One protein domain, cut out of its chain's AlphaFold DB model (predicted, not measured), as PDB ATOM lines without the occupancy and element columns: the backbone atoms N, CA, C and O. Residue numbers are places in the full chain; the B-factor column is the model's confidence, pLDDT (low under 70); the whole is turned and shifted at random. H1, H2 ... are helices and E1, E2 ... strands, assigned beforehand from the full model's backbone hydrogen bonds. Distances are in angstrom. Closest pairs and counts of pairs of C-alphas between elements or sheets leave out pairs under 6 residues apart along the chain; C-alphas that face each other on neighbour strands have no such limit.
ATOM      1  N   VAL A 432      17.876  25.560  16.233       84.38
ATOM      2  CA  VAL A 432      18.828  24.963  17.176       84.38
ATOM      3  C   VAL A 432      19.837  26.001  17.650       84.38
ATOM      4  O   VAL A 432      20.182  26.944  16.935       84.38
ATOM      5  N   VAL A 433      20.315  25.826  18.881       86.88
ATOM      6  CA  VAL A 433      21.409  26.634  19.430       86.88
ATOM      7  C   VAL A 433      22.713  26.197  18.758       86.88
ATOM      8  O   VAL A 433      22.998  25.005  18.686       86.88
ATOM      9  N   LEU A 434      23.480  27.157  18.242       83.88
ATOM     10  CA  LEU A 434      24.806  26.944  17.654       83.88
ATOM     11  C   LEU A 434      25.926  27.304  18.631       83.88
ATOM     12  O   LEU A 434      26.943  26.621  18.691       83.88
ATOM     13  N   GLU A 435      25.744  28.388  19.384       85.44
ATOM     14  CA  GLU A 435      26.700  28.899  20.367       85.44
ATOM     15  C   GLU A 435      25.938  29.454  21.572       85.44
ATOM     16  O   GLU A 435      24.849  30.015  21.424       85.44
ATOM     17  N   ALA A 436      26.518  29.329  22.765       86.50
ATOM     18  CA  ALA A 436      25.983  29.914  23.987       86.50
ATOM     19  C   ALA A 436      27.091  30.629  24.762       86.50
ATOM     20  O   ALA A 436      28.226  30.159  24.831       86.50
ATOM     21  N   HIS A 437      26.744  31.758  25.370       87.75
ATOM     22  CA  HIS A 437      27.626  32.528  26.229       87.75
ATOM     23  C   HIS A 437      26.924  32.822  27.555       87.75
ATOM     24  O   HIS A 437      25.811  33.354  27.574       87.75
ATOM     25  N   ALA A 438      27.569  32.465  28.665       88.12
ATOM     26  CA  ALA A 438      27.076  32.754  30.006       88.12
ATOM     27  C   ALA A 438      27.620  34.105  30.485       88.12
ATOM     28  O   ALA A 438      28.811  34.372  30.376       88.12
ATOM     29  N   GLU A 439      26.739  34.960  31.007       86.50
ATOM     30  CA  GLU A 439      27.082  36.329  31.433       86.50
ATOM     31  C   GLU A 439      26.849  36.560  32.935       86.50
ATOM     32  O   GLU A 439      27.256  37.587  33.475       86.50
ATOM     33  N   ALA A 440      26.172  35.635  33.621       82.81
ATOM     34  CA  ALA A 440      25.788  35.771  35.021       82.81
ATOM     35  C   ALA A 440      26.448  34.714  35.916       82.81
ATOM     36  O   ALA A 440      26.403  33.524  35.615       82.81
ATOM     37  N   ASP A 441      26.947  35.149  37.077       73.31
ATOM     38  CA  ASP A 441      27.469  34.249  38.111       73.31
ATOM     39  C   ASP A 441      26.421  33.210  38.542       73.31
ATOM     40  O   ASP A 441      25.270  33.557  38.834       73.31
ATOM     41  N   GLY A 442      26.833  31.940  38.585       76.12
ATOM     42  CA  GLY A 442      25.973  30.791  38.894       76.12
ATOM     43  C   GLY A 442      25.323  30.123  37.676       76.12
ATOM     44  O   GLY A 442      24.656  29.107  37.849       76.12
ATOM     45  N   TRP A 443      25.527  30.657  36.468       81.81
ATOM     46  CA  TRP A 443      25.158  30.013  35.207       81.81
ATOM     47  C   TRP A 443      26.417  29.621  34.441       81.81
ATOM     48  O   TRP A 443      27.271  30.465  34.178       81.81
ATOM     49  N   ASP A 444      26.525  28.352  34.062       82.94
ATOM     50  CA  ASP A 444      27.544  27.893  33.123       82.94
ATOM     51  C   ASP A 444      26.995  27.867  31.683       82.94
ATOM     52  O   ASP A 444      25.798  28.042  31.424       82.94
ATOM     53  N   VAL A 445      27.896  27.690  30.714       81.75
ATOM     54  CA  VAL A 445      27.540  27.660  29.285       81.75
ATOM     55  C   VAL A 445      26.564  26.515  28.988       81.75
ATOM     56  O   VAL A 445      25.642  26.685  28.187       81.75
ATOM     57  N   ALA A 446      26.715  25.378  29.671       77.88
ATOM     58  CA  ALA A 446      25.855  24.211  29.516       77.88
ATOM     59  C   ALA A 446      24.415  24.476  29.989       77.88
ATOM     60  O   ALA A 446      23.464  24.103  29.297       77.88
ATOM     61  N   ALA A 447      24.232  25.171  31.112       81.31
ATOM     62  CA  ALA A 447      22.931  25.552  31.649       81.31
ATOM     63  C   ALA A 447      22.226  26.568  30.745       81.31
ATOM     64  O   ALA A 447      21.029  26.422  30.478       81.31
ATOM     65  N   VAL A 448      22.956  27.564  30.223       84.94
ATOM     66  CA  VAL A 448      22.411  28.533  29.254       84.94
ATOM     67  C   VAL A 448      21.968  27.822  27.974       84.94
ATOM     68  O   VAL A 448      20.844  28.038  27.520       84.94
ATOM     69  N   TRP A 449      22.806  26.934  27.430       85.94
ATOM     70  CA  TRP A 449      22.493  26.152  26.232       85.94
ATOM     71  C   TRP A 449      21.251  25.279  26.425       85.94
ATOM     72  O   TRP A 449      20.305  25.363  25.645       85.94
ATOM     73  N   THR A 450      21.237  24.463  27.480       81.06
ATOM     74  CA  THR A 450      20.162  23.493  27.746       81.06
ATOM     75  C   THR A 450      18.829  24.201  27.976       81.06
ATOM     76  O   THR A 450      17.801  23.795  27.434       81.06
ATOM     77  N   THR A 451      18.841  25.310  28.721       83.94
ATOM     78  CA  THR A 451      17.632  26.108  28.978       83.94
ATOM     79  C   THR A 451      17.107  26.748  27.695       83.94
ATOM     80  O   THR A 451      15.911  26.676  27.420       83.94
ATOM     81  N   ALA A 452      17.986  27.331  26.873       85.06
ATOM     82  CA  ALA A 452      17.592  27.912  25.593       85.06
ATOM     83  C   ALA A 452      17.054  26.856  24.614       85.06
ATOM     84  O   ALA A 452      16.025  27.086  23.984       85.06
ATOM     85  N   ALA A 453      17.694  25.688  24.522       81.62
ATOM     86  CA  ALA A 453      17.245  24.591  23.669       81.62
ATOM     87  C   ALA A 453      15.854  24.072  24.071       81.62
ATOM     88  O   ALA A 453      15.018  23.831  23.201       81.62
ATOM     89  N   ARG A 454      15.571  23.956  25.378       81.12
ATOM     90  CA  ARG A 454      14.239  23.570  25.879       81.12
ATOM     91  C   ARG A 454      13.173  24.615  25.549       81.12
ATOM     92  O   ARG A 454      12.092  24.235  25.114       81.12
ATOM     93  N   LEU A 455      13.481  25.905  25.707       83.69
ATOM     94  CA  LEU A 455      12.552  26.990  25.365       83.69
ATOM     95  C   LEU A 455      12.248  27.036  23.857       83.69
ATOM     96  O   LEU A 455      11.088  27.175  23.482       83.69
ATOM     97  N   LEU A 456      13.258  26.839  23.002       83.06
ATOM     98  CA  LEU A 456      13.072  26.752  21.547       83.06
ATOM     99  C   LEU A 456      12.217  25.547  21.133       83.06
ATOM    100  O   LEU A 456      11.453  25.645  20.183       83.06
ATOM    101  N   ALA A 457      12.317  24.419  21.842       72.81
ATOM    102  CA  ALA A 457      11.500  23.237  21.564       72.81
ATOM    103  C   ALA A 457      10.016  23.419  21.937       72.81
ATOM    104  O   ALA A 457       9.169  22.685  21.436       72.81
ATOM    105  N   THR A 458       9.703  24.367  22.829       70.38
ATOM    106  CA  THR A 458       8.327  24.697  23.239       70.38
ATOM    107  C   THR A 458       7.697  25.839  22.439       70.38
ATOM    108  O   THR A 458       6.486  26.027  22.523       70.38
ATOM    109  N   GLU A 459       8.488  26.602  21.679       67.50
ATOM    110  CA  GLU A 459       7.982  27.621  20.752       67.50
ATOM    111  C   GLU A 459       7.437  26.917  19.495       67.50
ATOM    112  O   GLU A 459       8.189  26.337  18.713       67.50
ATOM    113  N   THR A 487      12.173  31.696  33.227       81.56
ATOM    114  CA  THR A 487      13.182  31.866  32.182       81.56
ATOM    115  C   THR A 487      12.519  32.100  30.833       81.56
ATOM    116  O   THR A 487      11.590  31.378  30.484       81.56
ATOM    117  N   ARG A 488      12.998  33.081  30.061       87.25
ATOM    118  CA  ARG A 488      12.476  33.389  28.717       87.25
ATOM    119  C   ARG A 488      13.583  33.783  27.745       87.25
ATOM    120  O   ARG A 488      14.589  34.366  28.157       87.25
ATOM    121  N   LEU A 489      13.362  33.520  26.460       85.62
ATOM    122  CA  LEU A 489      14.182  34.037  25.366       85.62
ATOM    123  C   LEU A 489      13.671  35.421  24.950       85.62
ATOM    124  O   LEU A 489      12.470  35.647  24.843       85.62
ATOM    125  N   GLY A 490      14.589  36.363  24.758       83.62
ATOM    126  CA  GLY A 490      14.288  37.663  24.167       83.62
ATOM    127  C   GLY A 490      14.075  37.581  22.656       83.62
ATOM    128  O   GLY A 490      14.336  36.548  22.029       83.62
ATOM    129  N   ASP A 491      13.647  38.699  22.075       84.44
ATOM    130  CA  ASP A 491      13.392  38.803  20.640       84.44
ATOM    131  C   ASP A 491      14.664  38.522  19.821       84.44
ATOM    132  O   ASP A 491      15.769  38.911  20.233       84.44
ATOM    133  N   PRO A 492      14.534  37.832  18.676       84.62
ATOM    134  CA  PRO A 492      15.653  37.567  17.787       84.62
ATOM    135  C   PRO A 492      16.218  38.867  17.212       84.62
ATOM    136  O   PRO A 492      15.491  39.730  16.726       84.62
ATOM    137  N   ARG A 493      17.545  39.002  17.254       85.56
ATOM    138  CA  ARG A 493      18.292  40.077  16.586       85.56
ATOM    139  C   ARG A 493      19.230  39.480  15.553       85.56
ATOM    140  O   ARG A 493      19.757  38.395  15.776       85.56
ATOM    141  N   GLU A 494      19.478  40.177  14.453       79.12
ATOM    142  CA  GLU A 494      20.473  39.724  13.477       79.12
ATOM    143  C   GLU A 494      21.865  39.626  14.111       79.12
ATOM    144  O   GLU A 494      22.304  40.520  14.839       79.12
ATOM    145  N   ALA A 495      22.555  38.516  13.845       78.94
ATOM    146  CA  ALA A 495      23.897  38.273  14.347       78.94
ATOM    147  C   ALA A 495      24.953  38.836  13.370       78.94
ATOM    148  O   ALA A 495      25.056  38.358  12.234       78.94
ATOM    149  N   PRO A 496      25.784  39.817  13.781       75.38
ATOM    150  CA  PRO A 496      26.827  40.369  12.920       75.38
ATOM    151  C   PRO A 496      27.826  39.286  12.492       75.38
ATOM    152  O   PRO A 496      28.398  38.598  13.336       75.38
ATOM    153  N   GLY A 497      28.051  39.134  11.184       74.00
ATOM    154  CA  GLY A 497      29.012  38.164  10.637       74.00
ATOM    155  C   GLY A 497      28.559  36.696  10.667       74.00
ATOM    156  O   GLY A 497      29.350  35.813  10.335       74.00
ATOM    157  N   ALA A 498      27.302  36.417  11.031       78.56
ATOM    158  CA  ALA A 498      26.725  35.074  11.042       78.56
ATOM    159  C   ALA A 498      25.410  35.049  10.232       78.56
ATOM    160  O   ALA A 498      24.326  35.019  10.818       78.56
ATOM    161  N   PRO A 499      25.486  35.071   8.885       82.69
ATOM    162  CA  PRO A 499      24.301  35.072   8.029       82.69
ATOM    163  C   PRO A 499      23.397  33.871   8.330       82.69
ATOM    164  O   PRO A 499      23.872  32.738   8.464       82.69
ATOM    165  N   GLY A 500      22.094  34.131   8.457       82.00
ATOM    166  CA  GLY A 500      21.086  33.111   8.754       82.00
ATOM    167  C   GLY A 500      21.009  32.652  10.214       82.00
ATOM    168  O   GLY A 500      20.285  31.703  10.509       82.00
ATOM    169  N   ALA A 501      21.731  33.310  11.127       86.69
ATOM    170  CA  ALA A 501      21.562  33.135  12.565       86.69
ATOM    171  C   ALA A 501      20.980  34.386  13.231       86.69
ATOM    172  O   ALA A 501      21.243  35.523  12.839       86.69
ATOM    173  N   SER A 502      20.227  34.146  14.299       89.12
ATOM    174  CA  SER A 502      19.703  35.166  15.195       89.12
ATOM    175  C   SER A 502      20.387  35.072  16.557       89.12
ATOM    176  O   SER A 502      20.581  33.987  17.105       89.12
ATOM    177  N   LEU A 503      20.767  36.214  17.117       89.88
ATOM    178  CA  LEU A 503      21.232  36.328  18.489       89.88
ATOM    179  C   LEU A 503      20.016  36.533  19.398       89.88
ATOM    180  O   LEU A 503      19.305  37.534  19.269       89.88
ATOM    181  N   ARG A 504      19.789  35.613  20.339       90.31
ATOM    182  CA  ARG A 504      18.739  35.723  21.363       90.31
ATOM    183  C   ARG A 504      19.364  35.866  22.742       90.31
ATOM    184  O   ARG A 504      20.396  35.279  23.053       90.31
ATOM    185  N   THR A 505      18.742  36.679  23.586       90.62
ATOM    186  CA  THR A 505      19.196  36.892  24.968       90.62
ATOM    187  C   THR A 505      18.369  36.032  25.915       90.62
ATOM    188  O   THR A 505      17.145  36.057  25.829       90.62
ATOM    189  N   LEU A 506      19.006  35.289  26.823       90.25
ATOM    190  CA  LEU A 506      18.314  34.496  27.839       90.25
ATOM    191  C   LEU A 506      18.130  35.329  29.114       90.25
ATOM    192  O   LEU A 506      19.082  35.924  29.633       90.25
ATOM    193  N   TYR A 507      16.904  35.350  29.634       86.38
ATOM    194  CA  TYR A 507      16.544  36.039  30.871       86.38
ATOM    195  C   TYR A 507      16.061  35.046  31.923       86.38
ATOM    196  O   TYR A 507      15.272  34.165  31.601       86.38
ATOM    197  N   ALA A 508      16.464  35.241  33.179       86.81
ATOM    198  CA  ALA A 508      15.839  34.632  34.352       86.81
ATOM    199  C   ALA A 508      15.115  35.742  35.133       86.81
ATOM    200  O   ALA A 508      15.744  36.623  35.732       86.81
ATOM    201  N   GLY A 509      13.781  35.777  35.055       82.44
ATOM    202  CA  GLY A 509      13.000  36.935  35.495       82.44
ATOM    203  C   GLY A 509      13.330  38.188  34.669       82.44
ATOM    204  O   GLY A 509      13.135  38.212  33.455       82.44
ATOM    205  N   ARG A 510      13.844  39.248  35.315       77.12
ATOM    206  CA  ARG A 510      14.301  40.486  34.639       77.12
ATOM    207  C   ARG A 510      15.816  40.543  34.399       77.12
ATOM    208  O   ARG A 510      16.289  41.494  33.779       77.12
ATOM    209  N   ARG A 511      16.584  39.572  34.899       83.62
ATOM    210  CA  ARG A 511      18.052  39.564  34.822       83.62
ATOM    211  C   ARG A 511      18.508  38.820  33.567       83.62
ATOM    212  O   ARG A 511      18.045  37.712  33.310       83.62
ATOM    213  N   ARG A 512      19.426  39.422  32.806       87.62
ATOM    214  CA  ARG A 512      20.121  38.768  31.688       87.62
ATOM    215  C   ARG A 512      21.094  37.734  32.254       87.62
ATOM    216  O   ARG A 512      21.914  38.082  33.101       87.62
ATOM    217  N   VAL A 513      20.958  36.482  31.825       89.12
ATOM    218  CA  VAL A 513      21.795  35.358  32.284       89.12
ATOM    219  C   VAL A 513      22.797  34.900  31.227       89.12
ATOM    220  O   VAL A 513      23.873  34.419  31.573       89.12
ATOM    221  N   GLY A 514      22.496  35.121  29.946       90.06
ATOM    222  CA  GLY A 514      23.405  34.807  28.851       90.06
ATOM    223  C   GLY A 514      22.850  35.205  27.489       90.06
ATOM    224  O   GLY A 514      21.769  35.797  27.385       90.06
ATOM    225  N   SER A 515      23.585  34.864  26.441       89.94
ATOM    226  CA  SER A 515      23.174  35.023  25.048       89.94
ATOM    227  C   SER A 515      23.416  33.734  24.264       89.94
ATOM    228  O   SER A 515      24.325  32.968  24.574       89.94
ATOM    229  N   VAL A 516      22.560  33.468  23.279       90.12
ATOM    230  CA  VAL A 516      22.613  32.272  22.435       90.12
ATOM    231  C   VAL A 516      22.476  32.650  20.970       90.12
ATOM    232  O   VAL A 516      21.660  33.499  20.606       90.12
ATOM    233  N   LEU A 517      23.281  32.015  20.127       88.94
ATOM    234  CA  LEU A 517      23.177  32.109  18.679       88.94
ATOM    235  C   LEU A 517      22.292  30.964  18.187       88.94
ATOM    236  O   LEU A 517      22.594  29.801  18.448       88.94
ATOM    237  N   VAL A 518      21.208  31.283  17.487       88.75
ATOM    238  CA  VAL A 518      20.190  30.324  17.045       88.75
ATOM    239  C   VAL A 518      20.067  30.373  15.530       88.75
ATOM    240  O   VAL A 518      19.893  31.451  14.961       88.75
ATOM    241  N   ALA A 519      20.118  29.217  14.876       88.56
ATOM    242  CA  ALA A 519      19.873  29.083  13.440       88.56
ATOM    243  C   ALA A 519      19.000  27.850  13.157       88.56
ATOM    244  O   ALA A 519      18.946  26.948  13.994       88.56
ATOM    245  N   PRO A 520      18.327  27.773  11.997       86.12
ATOM    246  CA  PRO A 520      17.605  26.566  11.603       86.12
ATOM    247  C   PRO A 520      18.547  25.357  11.493       86.12
ATOM    248  O   PRO A 520      19.669  25.485  10.998       86.12
ATOM    249  N   GLU A 521      18.088  24.184  11.935       84.88
ATOM    250  CA  GLU A 521      18.815  22.919  11.786       84.88
ATOM    251  C   GLU A 521      18.983  22.551  10.300       84.88
ATOM    252  O   GLU A 521      18.164  22.906   9.441       84.88
ATOM    253  N   LEU A 522      20.060  21.827   9.990       87.19
ATOM    254  CA  LEU A 522      20.323  21.317   8.647       87.19
ATOM    255  C   LEU A 522      19.217  20.356   8.183       87.19
ATOM    256  O   LEU A 522      18.774  19.482   8.928       87.19
TER     257      LEU A 522
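What this domain is: This is residues 432 to 459 and 487 to 522 of the 1218 residues of the protein "Cation-transporting ATPase I" of Geodermatophilus normandii (UniProt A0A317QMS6). Helix H1 packs on one face of a strongly twisted antiparallel sheet, E1 E4 E3 E2: two layers. The printed part has 64 residues, with E1, H1, E2, E3, E4 successively; class mixed. It is compact, radius of gyration of the C-alphas 10.9 A, spans 31, 24, 19 A.

How they stand to each other: E1, residues 432 to 438, is antiparallel to E4, residues 511 to 522; N 434 and O 517 are within hydrogen-bond range, 2.8 A. H1, residues 445 to 458, is on the sheet; the closest C-alphas of H1 and E1 are those of Val 445 and Ala 438, 5.2 A, and of H1 and E4 those of Val 448 and Gly 514, 6.4 A; in H1 every O i to N i+4 pair is within hydrogen-bond range. E2, residues 487 to 489, E3, residues 502 to 508, and E4 make a meander, antiparallel neighbours; N 488 and O 507 are 3.0 A apart, N 504 and O 516 2.8 A.

Where its parts are: E1 begins at C-alpha 432 (18.828, 24.963, 17.176); E4 ends at C-alpha 522 (20.323, 21.317, 8.647).

The domain as a whole: Residues 460 to 486 are cut out, a 13.3 A gap. Link E2 to E3 is long; residue 459 has pLDDT under 70.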